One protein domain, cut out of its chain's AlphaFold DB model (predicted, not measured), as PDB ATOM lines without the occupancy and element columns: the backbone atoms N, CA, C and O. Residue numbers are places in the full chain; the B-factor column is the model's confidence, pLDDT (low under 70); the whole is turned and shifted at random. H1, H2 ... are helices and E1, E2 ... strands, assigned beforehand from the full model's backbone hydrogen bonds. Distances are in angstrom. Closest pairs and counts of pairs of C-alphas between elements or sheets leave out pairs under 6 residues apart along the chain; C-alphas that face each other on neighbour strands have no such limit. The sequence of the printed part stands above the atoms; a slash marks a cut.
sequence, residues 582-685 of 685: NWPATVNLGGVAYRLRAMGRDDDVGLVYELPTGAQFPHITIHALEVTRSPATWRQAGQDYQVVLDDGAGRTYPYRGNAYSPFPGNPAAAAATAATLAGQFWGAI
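What this domain is: This is residues 582 to 685 of the 685 residues of an uncharacterized protein of Trinickia dinghuensis (UniProt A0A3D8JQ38). A strongly twisted sheet of six strands, E1 to E6, curls like part of a barrel round one long helix, H2, the last named element. The short helix H1, between E4 and E5 along the chain, lies off the sheet and away from H2, and no named helix covers the sheet's other face. The printed part has 104 residues, with named elements in the order E1, E2, E3, E4, H1, E5, E6, H2; the sheet's order is E1, E2, E3, E4, E5, E6, all antiparallel, and the class is mixed, helices and strands. The whole is compact and rounded, with a radius of gyration of the C-alphas of 12.9 A and spans of 35 by 30 by 29 A.

Where its parts are: E1, residues 586 to 589, begins at C-alpha 586, (293.132, 365.512, 199.100). E2, residues 592 to 598, is 19.4 A long, and E3, residues 606 to 610, 12.9 A. E4 is residues 619 to 623, 12.8 A. H1 is residues 631 to 636, 8.7 A. E5, residues 640 to 644, is 13.1 A long, and E6, residues 652 to 656, 13.5 A. H2, residues 668 to 684, measures 24.9 A and ends at C-alpha 684, (291.617, 356.760, 201.299).

How they stand to each other: E1, E2, E3 and E4 form a meander, each strand the antiparallel neighbour of the one before. In the hairpin E1 and E2, N 587 and O 594 are 2.9 A apart, within hydrogen-bond range. E2 pairs in a staggered way: residues 592 to 595 with E1, residues 595 to 598 with E3, where N 597 and O 608 are 2.7 A apart. Across E3 and E4, N 622 and O 607 are 2.7 A apart; across E4 and E5, N 621 and O 642 are 2.8 A apart. In the hairpin E5 and E6, N 655 and O 641 are 2.8 A apart. H2 is on the sheet, two layers, a helix on one face of a sheet. Its closest C-alphas to edge strand E1 are Gln 680 and Leu 589, 5.8 A; to E5, Ala 674 and Val 643, 5.9 A. H1 is not on the sheet, but only just, with 4 pairs of C-alphas within 10 A; H1 and H2 are apart. Each O i to N i+4 pair of H1 is within hydrogen-bond range; in H2, 11 of 13 are.

The domain as a whole: The C-alphas of Thr 628 and Ala 669, the two farthest apart, are 35.9 A apart. The printed part has no cut and ends at the chain's last residue, 685. The link from E6 to H2, 11 residues, is long. Mean pLDDT of the printed part is 76.9; residues 600 to 605 and 662 to 671 are among the 22 under 70.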
ATOM      1  N   ASN A 582     299.911 364.436 209.300       86.94
ATOM      2  CA  ASN A 582     299.759 363.474 208.199       86.94
ATOM      3  C   ASN A 582     298.321 363.317 207.679       86.94
ATOM      4  O   ASN A 582     298.009 362.306 207.055       86.94
ATOM      5  N   TRP A 583     297.451 364.311 207.879       87.88
ATOM      6  CA  TRP A 583     296.176 364.344 207.164       87.88
ATOM      7  C   TRP A 583     296.424 364.641 205.674       87.88
ATOM      8  O   TRP A 583     297.105 365.626 205.355       87.88
ATOM      9  N   PRO A 584     295.913 363.817 204.742       88.94
ATOM     10  CA  PRO A 584     296.138 364.023 203.318       88.94
ATOM     11  C   PRO A 584     295.436 365.293 202.831       88.94
ATOM     12  O   PRO A 584     294.297 365.573 203.196       88.94
ATOM     13  N   ALA A 585     296.111 366.075 201.984       86.69
ATOM     14  CA  ALA A 585     295.564 367.332 201.459       86.69
ATOM     15  C   ALA A 585     294.335 367.121 200.554       86.69
ATOM     16  O   ALA A 585     293.505 368.018 200.411       86.69
ATOM     17  N   THR A 586     294.228 365.928 199.967       89.00
ATOM     18  CA  THR A 586     293.132 365.512 199.100       89.00
ATOM     19  C   THR A 586     292.823 364.040 199.351       89.00
ATOM     20  O   THR A 586     293.749 363.249 199.516       89.00
ATOM     21  N   VAL A 587     291.547 363.667 199.315       89.88
ATOM     22  CA  VAL A 587     291.079 362.272 199.322       89.88
ATOM     23  C   VAL A 587     290.152 362.039 198.135       89.88
ATOM     24  O   VAL A 587     289.328 362.893 197.818       89.88
ATOM     25  N   ASN A 588     290.283 360.901 197.459       88.62
ATOM     26  CA  ASN A 588     289.446 360.577 196.303       88.62
ATOM     27  C   ASN A 588     288.274 359.700 196.744       88.62
ATOM     28  O   ASN A 588     288.472 358.535 197.080       88.62
ATOM     29  N   LEU A 589     287.059 360.250 196.724       86.19
ATOM     30  CA  LEU A 589     285.827 359.550 197.099       86.19
ATOM     31  C   LEU A 589     284.924 359.475 195.868       86.19
ATOM     32  O   LEU A 589     284.641 360.496 195.242       86.19
ATOM     33  N   GLY A 590     284.514 358.269 195.473       81.88
ATOM     34  CA  GLY A 590     283.653 358.060 194.304       81.88
ATOM     35  C   GLY A 590     284.215 358.619 192.988       81.88
ATOM     36  O   GLY A 590     283.445 359.052 192.138       81.88
ATOM     37  N   GLY A 591     285.544 358.664 192.832       83.50
ATOM     38  CA  GLY A 591     286.212 359.249 191.658       83.50
ATOM     39  C   GLY A 591     286.372 360.774 191.695       83.50
ATOM     40  O   GLY A 591     286.907 361.348 190.750       83.50
ATOM     41  N   VAL A 592     285.955 361.436 192.781       86.62
ATOM     42  CA  VAL A 592     286.051 362.890 192.958       86.62
ATOM     43  C   VAL A 592     287.050 363.229 194.064       86.62
ATOM     44  O   VAL A 592     287.045 362.628 195.134       86.62
ATOM     45  N   ALA A 593     287.912 364.210 193.807       88.50
ATOM     46  CA  ALA A 593     288.944 364.667 194.732       88.50
ATOM     47  C   ALA A 593     288.382 365.680 195.746       88.50
ATOM     48  O   ALA A 593     288.155 366.832 195.391       88.50
ATOM     49  N   TYR A 594     288.203 365.289 197.005       89.31
ATOM     50  CA  TYR A 594     287.807 366.179 198.100       89.31
ATOM     51  C   TYR A 594     289.045 366.802 198.731       89.31
ATOM     52  O   TYR A 594     290.009 366.100 199.027       89.31
ATOM     53  N   ARG A 595     289.028 368.116 198.952       88.88
ATOM     54  CA  ARG A 595     290.166 368.878 199.471       88.88
ATOM     55  C   ARG A 595     290.003 369.184 200.946       88.88
ATOM     56  O   ARG A 595     288.931 369.572 201.400       88.88
ATOM     57  N   LEU A 596     291.120 369.084 201.648       88.75
ATOM     58  CA  LEU A 596     291.261 369.461 203.038       88.75
ATOM     59  C   LEU A 596     291.012 370.958 203.249       88.75
ATOM     60  O   LEU A 596     291.629 371.788 202.577       88.75
ATOM     61  N   ARG A 597     290.201 371.320 204.244       86.38
ATOM     62  CA  ARG A 597     290.089 372.681 204.775       86.38
ATOM     63  C   ARG A 597     289.917 372.685 206.293       86.38
ATOM     64  O   ARG A 597     289.315 371.792 206.868       86.38
ATOM     65  N   ALA A 598     290.425 373.718 206.957       84.75
ATOM     66  CA  ALA A 598     290.146 373.977 208.362       84.75
ATOM     67  C   ALA A 598     288.825 374.738 208.539       84.75
ATOM     68  O   ALA A 598     288.550 375.713 207.828       84.75
ATOM     69  N   MET A 599     288.049 374.333 209.541       77.00
ATOM     70  CA  MET A 599     286.897 375.090 210.020       77.00
ATOM     71  C   MET A 599     287.345 376.249 210.917       77.00
ATOM     72  O   MET A 599     288.430 376.223 211.506       77.00
ATOM     73  N   GLY A 600     286.521 377.295 211.014       57.75
ATOM     74  CA  GLY A 600     286.881 378.441 211.848       57.75
ATOM     75  C   GLY A 600     285.744 379.390 212.173       57.75
ATOM     76  O   GLY A 600     285.842 380.576 211.842       57.75
ATOM     77  N   ARG A 601     284.686 378.882 212.809       60.44
ATOM     78  CA  ARG A 601     284.021 379.685 213.845       60.44
ATOM     79  C   ARG A 601     284.902 379.648 215.094       60.44
ATOM     80  O   ARG A 601     285.647 378.686 215.268       60.44
ATOM     81  N   ASP A 602     284.860 380.711 215.887       51.94
ATOM     82  CA  ASP A 602     285.763 380.916 217.028       51.94
ATOM     83  C   ASP A 602     285.733 379.754 218.037       51.94
ATOM     84  O   ASP A 602     286.765 379.425 218.619       51.94
ATOM     85  N   ASP A 603     284.612 379.028 218.096       51.91
ATOM     86  CA  ASP A 603     284.377 377.952 219.065       51.91
ATOM     87  C   ASP A 603     284.418 376.542 218.445       51.91
ATOM     88  O   ASP A 603     284.342 375.548 219.162       51.91
ATOM     89  N   ASP A 604     284.553 376.436 217.116       61.16
ATOM     90  CA  ASP A 604     284.423 375.167 216.394       61.16
ATOM     91  C   ASP A 604     285.786 374.730 215.836       61.16
ATOM     92  O   ASP A 604     286.311 375.261 214.844       61.16
ATOM     93  N   VAL A 605     286.427 373.800 216.544       58.78
ATOM     94  CA  VAL A 605     287.708 373.207 216.146       58.78
ATOM     95  C   VAL A 605     287.417 372.017 215.250       58.78
ATOM     96  O   VAL A 605     286.879 371.018 215.707       58.78
ATOM     97  N   GLY A 606     287.803 372.086 213.980       72.81
ATOM     98  CA  GLY A 606     287.675 370.913 213.133       72.81
ATOM     99  C   GLY A 606     288.191 371.076 211.719       72.81
ATOM    100  O   GLY A 606     288.778 372.100 211.343       72.81
ATOM    101  N   LEU A 607     288.018 370.006 210.964       84.81
ATOM    102  CA  LEU A 607     288.592 369.775 209.651       84.81
ATOM    103  C   LEU A 607     287.479 369.316 208.718       84.81
ATOM    104  O   LEU A 607     286.669 368.484 209.102       84.81
ATOM    105  N   VAL A 608     287.430 369.847 207.504       87.06
ATOM    106  CA  VAL A 608     286.434 369.481 206.500       87.06
ATOM    107  C   VAL A 608     287.119 369.037 205.211       87.06
ATOM    108  O   VAL A 608     288.069 369.670 204.758       87.06
ATOM    109  N   TYR A 609     286.646 367.943 204.622       88.31
ATOM    110  CA  TYR A 609     286.963 367.542 203.256       88.31
ATOM    111  C   TYR A 609     285.778 367.887 202.362       88.31
ATOM    112  O   TYR A 609     284.719 367.271 202.472       88.31
ATOM    113  N   GLU A 610     285.948 368.872 201.486       88.06
ATOM    114  CA  GLU A 610     284.883 369.403 200.623       88.06
ATOM    115  C   GLU A 610     285.277 369.386 199.142       88.06
ATOM    116  O   GLU A 610     286.440 369.171 198.783       88.06
ATOM    117  N   LEU A 611     284.305 369.618 198.259       83.62
ATOM    118  CA  LEU A 611     284.533 369.598 196.820       83.62
ATOM    119  C   LEU A 611     285.415 370.773 196.337       83.62
ATOM    120  O   LEU A 611     285.307 371.895 196.840       83.62
ATOM    121  N   PRO A 612     286.246 370.581 195.291       76.25
ATOM    122  CA  PRO A 612     287.152 371.617 194.785       76.25
ATOM    123  C   PRO A 612     286.446 372.862 194.244       76.25
ATOM    124  O   PRO A 612     287.049 373.932 194.205       76.25
ATOM    125  N   THR A 613     285.191 372.717 193.812       74.56
ATOM    126  CA  THR A 613     284.359 373.777 193.225       74.56
ATOM    127  C   THR A 613     283.900 374.817 194.250       74.56
ATOM    128  O   THR A 613     283.273 375.800 193.870       74.56
ATOM    129  N   GLY A 614     284.194 374.618 195.542       63.81
ATOM    130  CA  GLY A 614     283.630 375.427 196.623       63.81
ATOM    131  C   GLY A 614     282.150 375.131 196.874       63.81
ATOM    132  O   GLY A 614     281.511 375.850 197.641       63.81
ATOM    133  N   ALA A 615     281.609 374.085 196.238       70.75
ATOM    134  CA  ALA A 615     280.316 373.536 196.598       70.75
ATOM    135  C   ALA A 615     280.386 373.053 198.047       70.75
ATOM    136  O   ALA A 615     281.256 372.258 198.405       70.75
ATOM    137  N   GLN A 616     279.472 373.564 198.872       70.44
ATOM    138  CA  GLN A 616     279.428 373.238 200.293       70.44
ATOM    139  C   GLN A 616     279.065 371.777 200.527       70.44
ATOM    140  O   GLN A 616     279.339 371.289 201.607       70.44
ATOM    141  N   PHE A 617     278.492 371.065 199.556       80.38
ATOM    142  CA  PHE A 617     278.039 369.689 199.723       80.38
ATOM    143  C   PHE A 617     278.286 368.844 198.463       80.38
ATOM    144  O   PHE A 617     278.315 369.398 197.359       80.38
ATOM    145  N   PRO A 618     278.412 367.512 198.605       84.12
ATOM    146  CA  PRO A 618     278.651 366.798 199.860       84.12
ATOM    147  C   PRO A 618     280.030 367.126 200.462       84.12
ATOM    148  O   PRO A 618     280.952 367.524 199.751       84.12
ATOM    149  N   HIS A 619     280.184 366.952 201.773       85.06
ATOM    150  CA  HIS A 619     281.456 367.117 202.477       85.06
ATOM    151  C   HIS A 619     281.555 366.200 203.703       85.06
ATOM    152  O   HIS A 619     280.558 365.655 204.178       85.06
ATOM    153  N   ILE A 620     282.768 366.033 204.229       86.25
ATOM    154  CA  ILE A 620     283.031 365.289 205.467       86.25
ATOM    155  C   ILE A 620     283.613 366.242 206.496       86.25
ATOM    156  O   ILE A 620     284.679 366.798 206.260       86.25
ATOM    157  N   THR A 621     282.941 366.398 207.632       85.94
ATOM    158  CA  THR A 621     283.363 367.272 208.729       85.94
ATOM    159  C   THR A 621     283.818 366.455 209.929       85.94
ATOM    160  O   THR A 621     283.088 365.606 210.431       85.94
ATOM    161  N   ILE A 622     285.013 366.745 210.423       83.00
ATOM    162  CA  ILE A 622     285.613 366.177 211.624       83.00
ATOM    163  C   ILE A 622     285.604 367.259 212.700       83.00
ATOM    164  O   ILE A 622     286.287 368.276 212.559       83.00
ATOM    165  N   HIS A 623     284.826 367.039 213.757       75.62
ATOM    166  CA  HIS A 623     284.645 367.985 214.860       75.62
ATOM    167  C   HIS A 623     285.630 367.713 216.003       75.62
ATOM    168  O   HIS A 623     286.170 366.614 216.126       75.62
ATOM    169  N   ALA A 624     285.859 368.726 216.842       66.44
ATOM    170  CA  ALA A 624     286.659 368.676 218.071       66.44
ATOM    171  C   ALA A 624     288.063 368.042 217.919       66.44
ATOM    172  O   ALA A 624     288.569 367.377 218.824       66.44
ATOM    173  N   LEU A 625     288.711 368.230 216.764       68.50
ATOM    174  CA  LEU A 625     290.009 367.620 216.477       68.50
ATOM    175  C   LEU A 625     291.147 368.361 217.196       68.50
ATOM    176  O   LEU A 625     291.455 369.511 216.883       68.50
ATOM    177  N   GLU A 626     291.844 367.672 218.100       70.56
ATOM    178  CA  GLU A 626     293.168 368.108 218.550       70.56
ATOM    179  C   GLU A 626     294.124 368.144 217.349       70.56
ATOM    180  O   GLU A 626     294.374 367.124 216.702       70.56
ATOM    181  N   VAL A 627     294.682 369.321 217.062       70.62
ATOM    182  CA  VAL A 627     295.533 369.605 215.886       70.62
ATOM    183  C   VAL A 627     296.778 368.709 215.773       70.62
ATOM    184  O   VAL A 627     297.387 368.621 214.707       70.62
ATOM    185  N   THR A 628     297.138 368.009 216.849       73.25
ATOM    186  CA  THR A 628     298.299 367.117 216.964       73.25
ATOM    187  C   THR A 628     298.001 365.643 216.661       73.25
ATOM    188  O   THR A 628     298.934 364.841 216.610       73.25
ATOM    189  N   ARG A 629     296.734 365.241 216.471       81.81
ATOM    190  CA  ARG A 629     296.377 363.827 216.249       81.81
ATOM    191  C   ARG A 629     296.460 363.432 214.776       81.81
ATOM    192  O   ARG A 629     295.883 364.085 213.905       81.81
ATOM    193  N   SER A 630     297.122 362.304 214.514       85.38
ATOM    194  CA  SER A 630     297.139 361.676 213.187       85.38
ATOM    195  C   SER A 630     295.803 360.994 212.859       85.38
ATOM    196  O   SER A 630     295.081 360.626 213.795       85.38
ATOM    197  N   PRO A 631     295.477 360.756 211.572       86.00
ATOM    198  CA  PRO A 631     294.255 360.041 211.199       86.00
ATOM    199  C   PRO A 631     294.103 358.680 211.889       86.00
ATOM    200  O   PRO A 631     293.030 358.356 212.395       86.00
ATOM    201  N   ALA A 632     295.194 357.910 211.982       82.06
ATOM    202  CA  ALA A 632     295.196 356.588 212.606       82.06
ATOM    203  C   ALA A 632     294.861 356.662 214.104       82.06
ATOM    204  O   ALA A 632     293.997 355.933 214.593       82.06
ATOM    205  N   THR A 633     295.500 357.588 214.825       83.12
ATOM    206  CA  THR A 633     295.258 357.811 216.257       83.12
ATOM    207  C   THR A 633     293.840 358.322 216.513       83.12
ATOM    208  O   THR A 633     293.187 357.895 217.462       83.12
ATOM    209  N   TRP A 634     293.339 359.217 215.659       83.38
ATOM    210  CA  TRP A 634     291.988 359.755 215.791       83.38
ATOM    211  C   TRP A 634     290.923 358.673 215.575       83.38
ATOM    212  O   TRP A 634     290.012 358.541 216.394       83.38
ATOM    213  N   ARG A 635     291.080 357.840 214.535       78.69
ATOM    214  CA  ARG A 635     290.169 356.726 214.229       78.69
ATOM    215  C   ARG A 635     290.091 355.719 215.377       78.69
ATOM    216  O   ARG A 635     288.997 355.290 215.739       78.69
ATOM    217  N   GLN A 636     291.232 355.368 215.972       78.31
ATOM    218  CA  GLN A 636     291.299 354.440 217.109       78.31
ATOM    219  C   GLN A 636     290.614 354.983 218.369       78.31
ATOM    220  O   GLN A 636     290.067 354.210 219.149       78.31
ATOM    221  N   ALA A 637     290.591 356.305 218.551       75.69
ATOM    222  CA  ALA A 637     289.967 356.949 219.703       75.69
ATOM    223  C   ALA A 637     288.425 357.013 219.631       75.69
ATOM    224  O   ALA A 637     287.811 357.569 220.544       75.69
ATOM    225  N   GLY A 638     287.802 356.482 218.566       71.94
ATOM    226  CA  GLY A 638     286.345 356.403 218.420       71.94
ATOM    227  C   GLY A 638     285.669 357.767 218.541       71.94
ATOM    228  O   GLY A 638     284.741 357.915 219.331       71.94
ATOM    229  N   GLN A 639     286.190 358.767 217.837       77.25
ATOM    230  CA  GLN A 639     285.704 360.147 217.863       77.25
ATOM    231  C   GLN A 639     284.625 360.385 216.792       77.25
ATOM    232  O   GLN A 639     284.481 359.580 215.861       77.25
ATOM    233  N   ASP A 640     283.881 361.484 216.939       78.81
ATOM    234  CA  ASP A 640     282.725 361.799 216.098       78.81
ATOM    235  C   ASP A 640     283.113 362.592 214.837       78.81
ATOM    236  O   ASP A 640     283.825 363.596 214.895       78.81
ATOM    237  N   TYR A 641     282.613 362.163 213.676       82.81
ATOM    238  CA  TYR A 641     282.652 362.922 212.421       82.81
ATOM    239  C   TYR A 641     281.293 362.861 211.728       82.81
ATOM    240  O   TYR A 641     280.433 362.053 212.067       82.81
ATOM    241  N   GLN A 642     281.075 363.732 210.755       85.62
ATOM    242  CA  GLN A 642     279.819 363.852 210.034       85.62
ATOM    243  C   GLN A 642     280.065 363.774 208.533       85.62
ATOM    244  O   GLN A 642     280.960 364.431 208.006       85.62
ATOM    245  N   VAL A 643     279.241 362.998 207.835       84.75
ATOM    246  CA  VAL A 643     279.096 363.091 206.380       84.75
ATOM    247  C   VAL A 643     277.878 363.956 206.105       84.75
ATOM    248  O   VAL A 643     276.789 363.650 206.590       84.75
ATOM    249  N   VAL A 644     278.040 365.030 205.344       84.31
ATOM    250  CA  VAL A 644     276.957 365.967 205.040       84.31
ATOM    251  C   VAL A 644     276.707 365.951 203.544       84.31
ATOM    252  O   VAL A 644     277.625 366.176 202.761       84.31
ATOM    253  N   LEU A 645     275.480 365.620 203.144       83.31
ATOM    254  CA  LEU A 645     275.143 365.404 201.735       83.31
ATOM    255  C   LEU A 645     274.525 366.628 201.053       83.31
ATOM    256  O   LEU A 645     274.653 366.739 199.839       83.31
ATOM    257  N   ASP A 646     273.865 367.507 201.810       80.00
ATOM    258  CA  ASP A 646     273.219 368.741 201.334       80.00
ATOM    259  C   ASP A 646     272.914 369.677 202.521       80.00
ATOM    260  O   ASP A 646     273.212 369.322 203.670       80.00
ATOM    261  N   ASP A 647     272.294 370.832 202.273       71.44
ATOM    262  CA  ASP A 647     271.831 371.724 203.332       71.44
ATOM    263  C   ASP A 647     270.715 371.094 204.204       71.44
ATOM    264  O   ASP A 647     269.800 370.403 203.755       71.44
ATOM    265  N   GLY A 648     270.826 371.275 205.525       64.56
ATOM    266  CA  GLY A 648     269.816 370.845 206.500       64.56
ATOM    267  C   GLY A 648     270.176 369.641 207.387       64.56
ATOM    268  O   GLY A 648     270.941 368.738 207.043       64.56
ATOM    269  N   ALA A 649     269.572 369.616 208.581       60.81
ATOM    270  CA  ALA A 649     269.862 368.633 209.630       60.81
ATOM    271  C   ALA A 649     269.559 367.178 209.212       60.81
ATOM    272  O   ALA A 649     270.313 366.275 209.560       60.81
ATOM    273  N   GLY A 650     268.520 366.957 208.392       63.91
ATOM    274  CA  GLY A 650     268.136 365.633 207.869       63.91
ATOM    275  C   GLY A 650     269.084 365.050 206.805       63.91
ATOM    276  O   GLY A 650     268.842 363.970 206.261       63.91
ATOM    277  N   ARG A 651     270.145 365.783 206.450       71.75
ATOM    278  CA  ARG A 651     271.173 365.394 205.471       71.75
ATOM    279  C   ARG A 651     272.577 365.356 206.089       71.75
ATOM    280  O   ARG A 651     273.558 365.220 205.358       71.75
ATOM    281  N   THR A 652     272.660 365.418 207.422       77.00
ATOM    282  CA  THR A 652     273.887 365.287 208.219       77.00
ATOM    283  C   THR A 652     273.915 363.923 208.910       77.00
ATOM    284  O   THR A 652     273.027 363.593 209.695       77.00
ATOM    285  N   TYR A 653     274.941 363.123 208.629       79.94
ATOM    286  CA  TYR A 653     275.071 361.738 209.085       79.94
ATOM    287  C   TYR A 653     276.266 361.616 210.036       79.94
ATOM    288  O   TYR A 653     277.400 361.554 209.559       79.94
ATOM    289  N   PRO A 654     276.048 361.616 211.362       80.06
ATOM    290  CA  PRO A 654     277.110 361.440 212.352       80.06
ATOM    291  C   PRO A 654     277.591 359.983 212.441       80.06
ATOM    292  O   PRO A 654     276.809 359.031 212.397       80.06
ATOM    293  N   TYR A 655     278.894 359.821 212.620       77.25
ATOM    294  CA  TYR A 655     279.588 358.552 212.771       77.25
ATOM    295  C   TYR A 655     280.570 358.632 213.933       77.25
ATOM    296  O   TYR A 655     281.216 359.658 214.122       77.25
ATOM    297  N   ARG A 656     280.746 357.509 214.631       76.38
ATOM    298  CA  ARG A 656     281.774 357.307 215.652       76.38
ATOM    299  C   ARG A 656     282.697 356.170 215.213       76.38
ATOM    300  O   ARG A 656     282.292 355.006 215.178       76.38
ATOM    301  N   GLY A 657     283.931 356.487 214.819       72.56
ATOM    302  CA  GLY A 657     284.831 355.504 214.194       72.56
ATOM    303  C   GLY A 657     284.300 354.994 212.844       72.56
ATOM    304  O   GLY A 657     284.344 355.719 211.865       72.56
ATOM    305  N   ASN A 658     283.806 353.754 212.769       70.19
ATOM    306  CA  ASN A 658     283.115 353.232 211.572       70.19
ATOM    307  C   ASN A 658     281.596 353.057 211.796       70.19
ATOM    308  O   ASN A 658     280.889 352.611 210.893       70.19
ATOM    309  N   ALA A 659     281.090 353.340 213.003       75.06
ATOM    310  CA  ALA A 659     279.700 353.088 213.372       75.06
ATOM    311  C   ALA A 659     278.830 354.319 213.097       75.06
ATOM    312  O   ALA A 659     279.143 355.417 213.558       75.06
ATOM    313  N   TYR A 660     277.732 354.138 212.362       76.50
ATOM    314  CA  TYR A 660     276.726 355.184 212.168       76.50
ATOM    315  C   TYR A 660     275.944 355.410 213.471       76.50
ATOM    316  O   TYR A 660     275.435 354.452 214.053       76.50
ATOM    317  N   SER A 661     275.844 356.662 213.927       73.62
ATOM    318  CA  SER A 661     275.205 357.034 215.199       73.62
ATOM    319  C   SER A 661     274.055 358.028 214.968       73.62
ATOM    320  O   SER A 661     274.203 359.203 215.293       73.62
ATOM    321  N   PRO A 662     272.924 357.602 214.374       66.12
ATOM    322  CA  PRO A 662     271.900 358.486 213.807       66.12
ATOM    323  C   PRO A 662     271.365 359.545 214.778       66.12
ATOM    324  O   PRO A 662     271.057 359.247 215.931       66.12
ATOM    325  N   PHE A 663     271.121 360.757 214.265       65.25
ATOM    326  CA  PHE A 663     270.216 361.695 214.926       65.25
ATOM    327  C   PHE A 663     268.770 361.172 214.860       65.25
ATOM    328  O   PHE A 663     268.382 360.579 213.842       65.25
ATOM    329  N   PRO A 664     267.942 361.407 215.895       58.62
ATOM    330  CA  PRO A 664     266.514 361.112 215.834       58.62
ATOM    331  C   PRO A 664     265.869 361.823 214.628       58.62
ATOM    332  O   PRO A 664     265.878 363.049 214.562       58.62
ATOM    333  N   GLY A 665     265.328 361.059 213.668       57.75
ATOM    334  CA  GLY A 665     264.621 361.590 212.488       57.75
ATOM    335  C   GLY A 665     265.353 361.528 211.135       57.75
ATOM    336  O   GLY A 665     264.792 361.992 210.145       57.75
ATOM    337  N   ASN A 666     266.556 360.942 211.037       61.47
ATOM    338  CA  ASN A 666     267.258 360.809 209.746       61.47
ATOM    339  C   ASN A 666     266.650 359.708 208.833       61.47
ATOM    340  O   ASN A 666     266.522 358.562 209.272       61.47
ATOM    341  N   PRO A 667     266.325 359.992 207.552       58.59
ATOM    342  CA  PRO A 667     265.731 359.020 206.629       58.59
ATOM    343  C   PRO A 667     266.727 357.934 206.168       58.59
ATOM    344  O   PRO A 667     267.846 358.224 205.747       58.59
ATOM    345  N   ALA A 668     266.292 356.667 206.176       58.31
ATOM    346  CA  ALA A 668     267.142 355.491 205.931       58.31
ATOM    347  C   ALA A 668     267.788 355.425 204.527       58.31
ATOM    348  O   ALA A 668     268.892 354.904 204.384       58.31
ATOM    349  N   ALA A 669     267.144 355.969 203.486       53.41
ATOM    350  CA  ALA A 669     267.620 355.854 202.101       53.41
ATOM    351  C   ALA A 669     268.901 356.663 201.813       53.41
ATOM    352  O   ALA A 669     269.738 356.242 201.019       53.41
ATOM    353  N   ALA A 670     269.093 357.801 202.481       56.56
ATOM    354  CA  ALA A 670     270.286 358.631 202.316       56.56
ATOM    355  C   ALA A 670     271.446 358.213 203.253       56.56
ATOM    356  O   ALA A 670     272.588 358.631 203.045       56.56
ATOM    357  N   ALA A 671     271.197 357.288 204.194       64.19
ATOM    358  CA  ALA A 671     272.231 356.671 205.027       64.19
ATOM    359  C   ALA A 671     273.166 355.737 204.233       64.19
ATOM    360  O   ALA A 671     274.347 355.658 204.555       64.19
ATOM    361  N   ALA A 672     272.689 355.076 203.167       72.44
ATOM    362  CA  ALA A 672     273.518 354.178 202.348       72.44
ATOM    363  C   ALA A 672     274.611 354.935 201.564       72.44
ATOM    364  O   ALA A 672     275.777 354.532 201.549       72.44
ATOM    365  N   THR A 673     274.256 356.075 200.963       78.69
ATOM    366  CA  THR A 673     275.209 356.961 200.275       78.69
ATOM    367  C   THR A 673     276.223 357.553 201.253       78.69
ATOM    368  O   THR A 673     277.424 357.528 200.983       78.69
ATOM    369  N   ALA A 674     275.766 358.024 202.421       79.56
ATOM    370  CA  ALA A 674     276.649 358.534 203.466       79.56
ATOM    371  C   ALA A 674     277.603 357.453 204.008       79.56
ATOM    372  O   ALA A 674     278.783 357.735 204.204       79.56
ATOM    373  N   ALA A 675     277.126 356.217 204.193       79.81
ATOM    374  CA  ALA A 675     277.940 355.086 204.648       79.81
ATOM    375  C   ALA A 675     279.005 354.694 203.620       79.81
ATOM    376  O   ALA A 675     280.141 354.390 203.984       79.81
ATOM    377  N   THR A 676     278.666 354.767 202.331       83.62
ATOM    378  CA  THR A 676     279.613 354.517 201.236       83.62
ATOM    379  C   THR A 676     280.722 355.570 201.232       83.62
ATOM    380  O   THR A 676     281.900 355.215 201.203       83.62
ATOM    381  N   LEU A 677     280.373 356.858 201.325       83.12
ATOM    382  CA  LEU A 677     281.352 357.950 201.398       83.12
ATOM    383  C   LEU A 677     282.226 357.864 202.659       83.12
ATOM    384  O   LEU A 677     283.439 358.026 202.562       83.12
ATOM    385  N   ALA A 678     281.642 357.546 203.816       83.44
ATOM    386  CA  ALA A 678     282.367 357.295 205.063       83.44
ATOM    387  C   ALA A 678     283.370 356.132 204.940       83.44
ATOM    388  O   ALA A 678     284.514 356.248 205.379       83.44
ATOM    389  N   GLY A 679     282.957 355.018 204.326       82.38
ATOM    390  CA  GLY A 679     283.823 353.864 204.090       82.38
ATOM    391  C   GLY A 679     284.963 354.174 203.118       82.38
ATOM    392  O   GLY A 679     286.109 353.819 203.382       82.38
ATOM    393  N   GLN A 680     284.671 354.888 202.027       86.88
ATOM    394  CA  GLN A 680     285.680 355.340 201.063       86.88
ATOM    395  C   GLN A 680     286.674 356.319 201.693       86.88
ATOM    396  O   GLN A 680     287.866 356.239 201.417       86.88
ATOM    397  N   PHE A 681     286.201 357.206 202.568       87.00
ATOM    398  CA  PHE A 681     287.031 358.188 203.256       87.00
ATOM    399  C   PHE A 681     288.120 357.540 204.104       87.00
ATOM    400  O   PHE A 681     289.298 357.797 203.882       87.00
ATOM    401  N   TRP A 682     287.745 356.623 204.998       85.44
ATOM    402  CA  TRP A 682     288.705 355.876 205.818       85.44
ATOM    403  C   TRP A 682     289.466 354.777 205.064       85.44
ATOM    404  O   TRP A 682     290.317 354.115 205.653       85.44
ATOM    405  N   GLY A 683     289.108 354.513 203.806       83.62
ATOM    406  CA  GLY A 683     289.909 353.698 202.895       83.62
ATOM    407  C   GLY A 683     290.960 354.518 202.140       83.62
ATOM    408  O   GLY A 683     291.964 353.965 201.705       83.62
ATOM    409  N   ALA A 684     290.727 355.825 201.982       82.62
ATOM    410  CA  ALA A 684     291.617 356.760 201.299       82.62
ATOM    411  C   ALA A 684     292.636 357.441 202.236       82.62
ATOM    412  O   ALA A 684     293.610 358.014 201.743       82.62
ATOM    413  N   ILE A 685     292.402 357.396 203.552       81.69
ATOM    414  CA  ILE A 685     293.277 357.899 204.624       81.69
ATOM    415  C   ILE A 685     293.717 356.732 205.498       81.69
ATOM    416  O   ILE A 685     294.931 356.652 205.786       81.69
TER     417      ILE A 685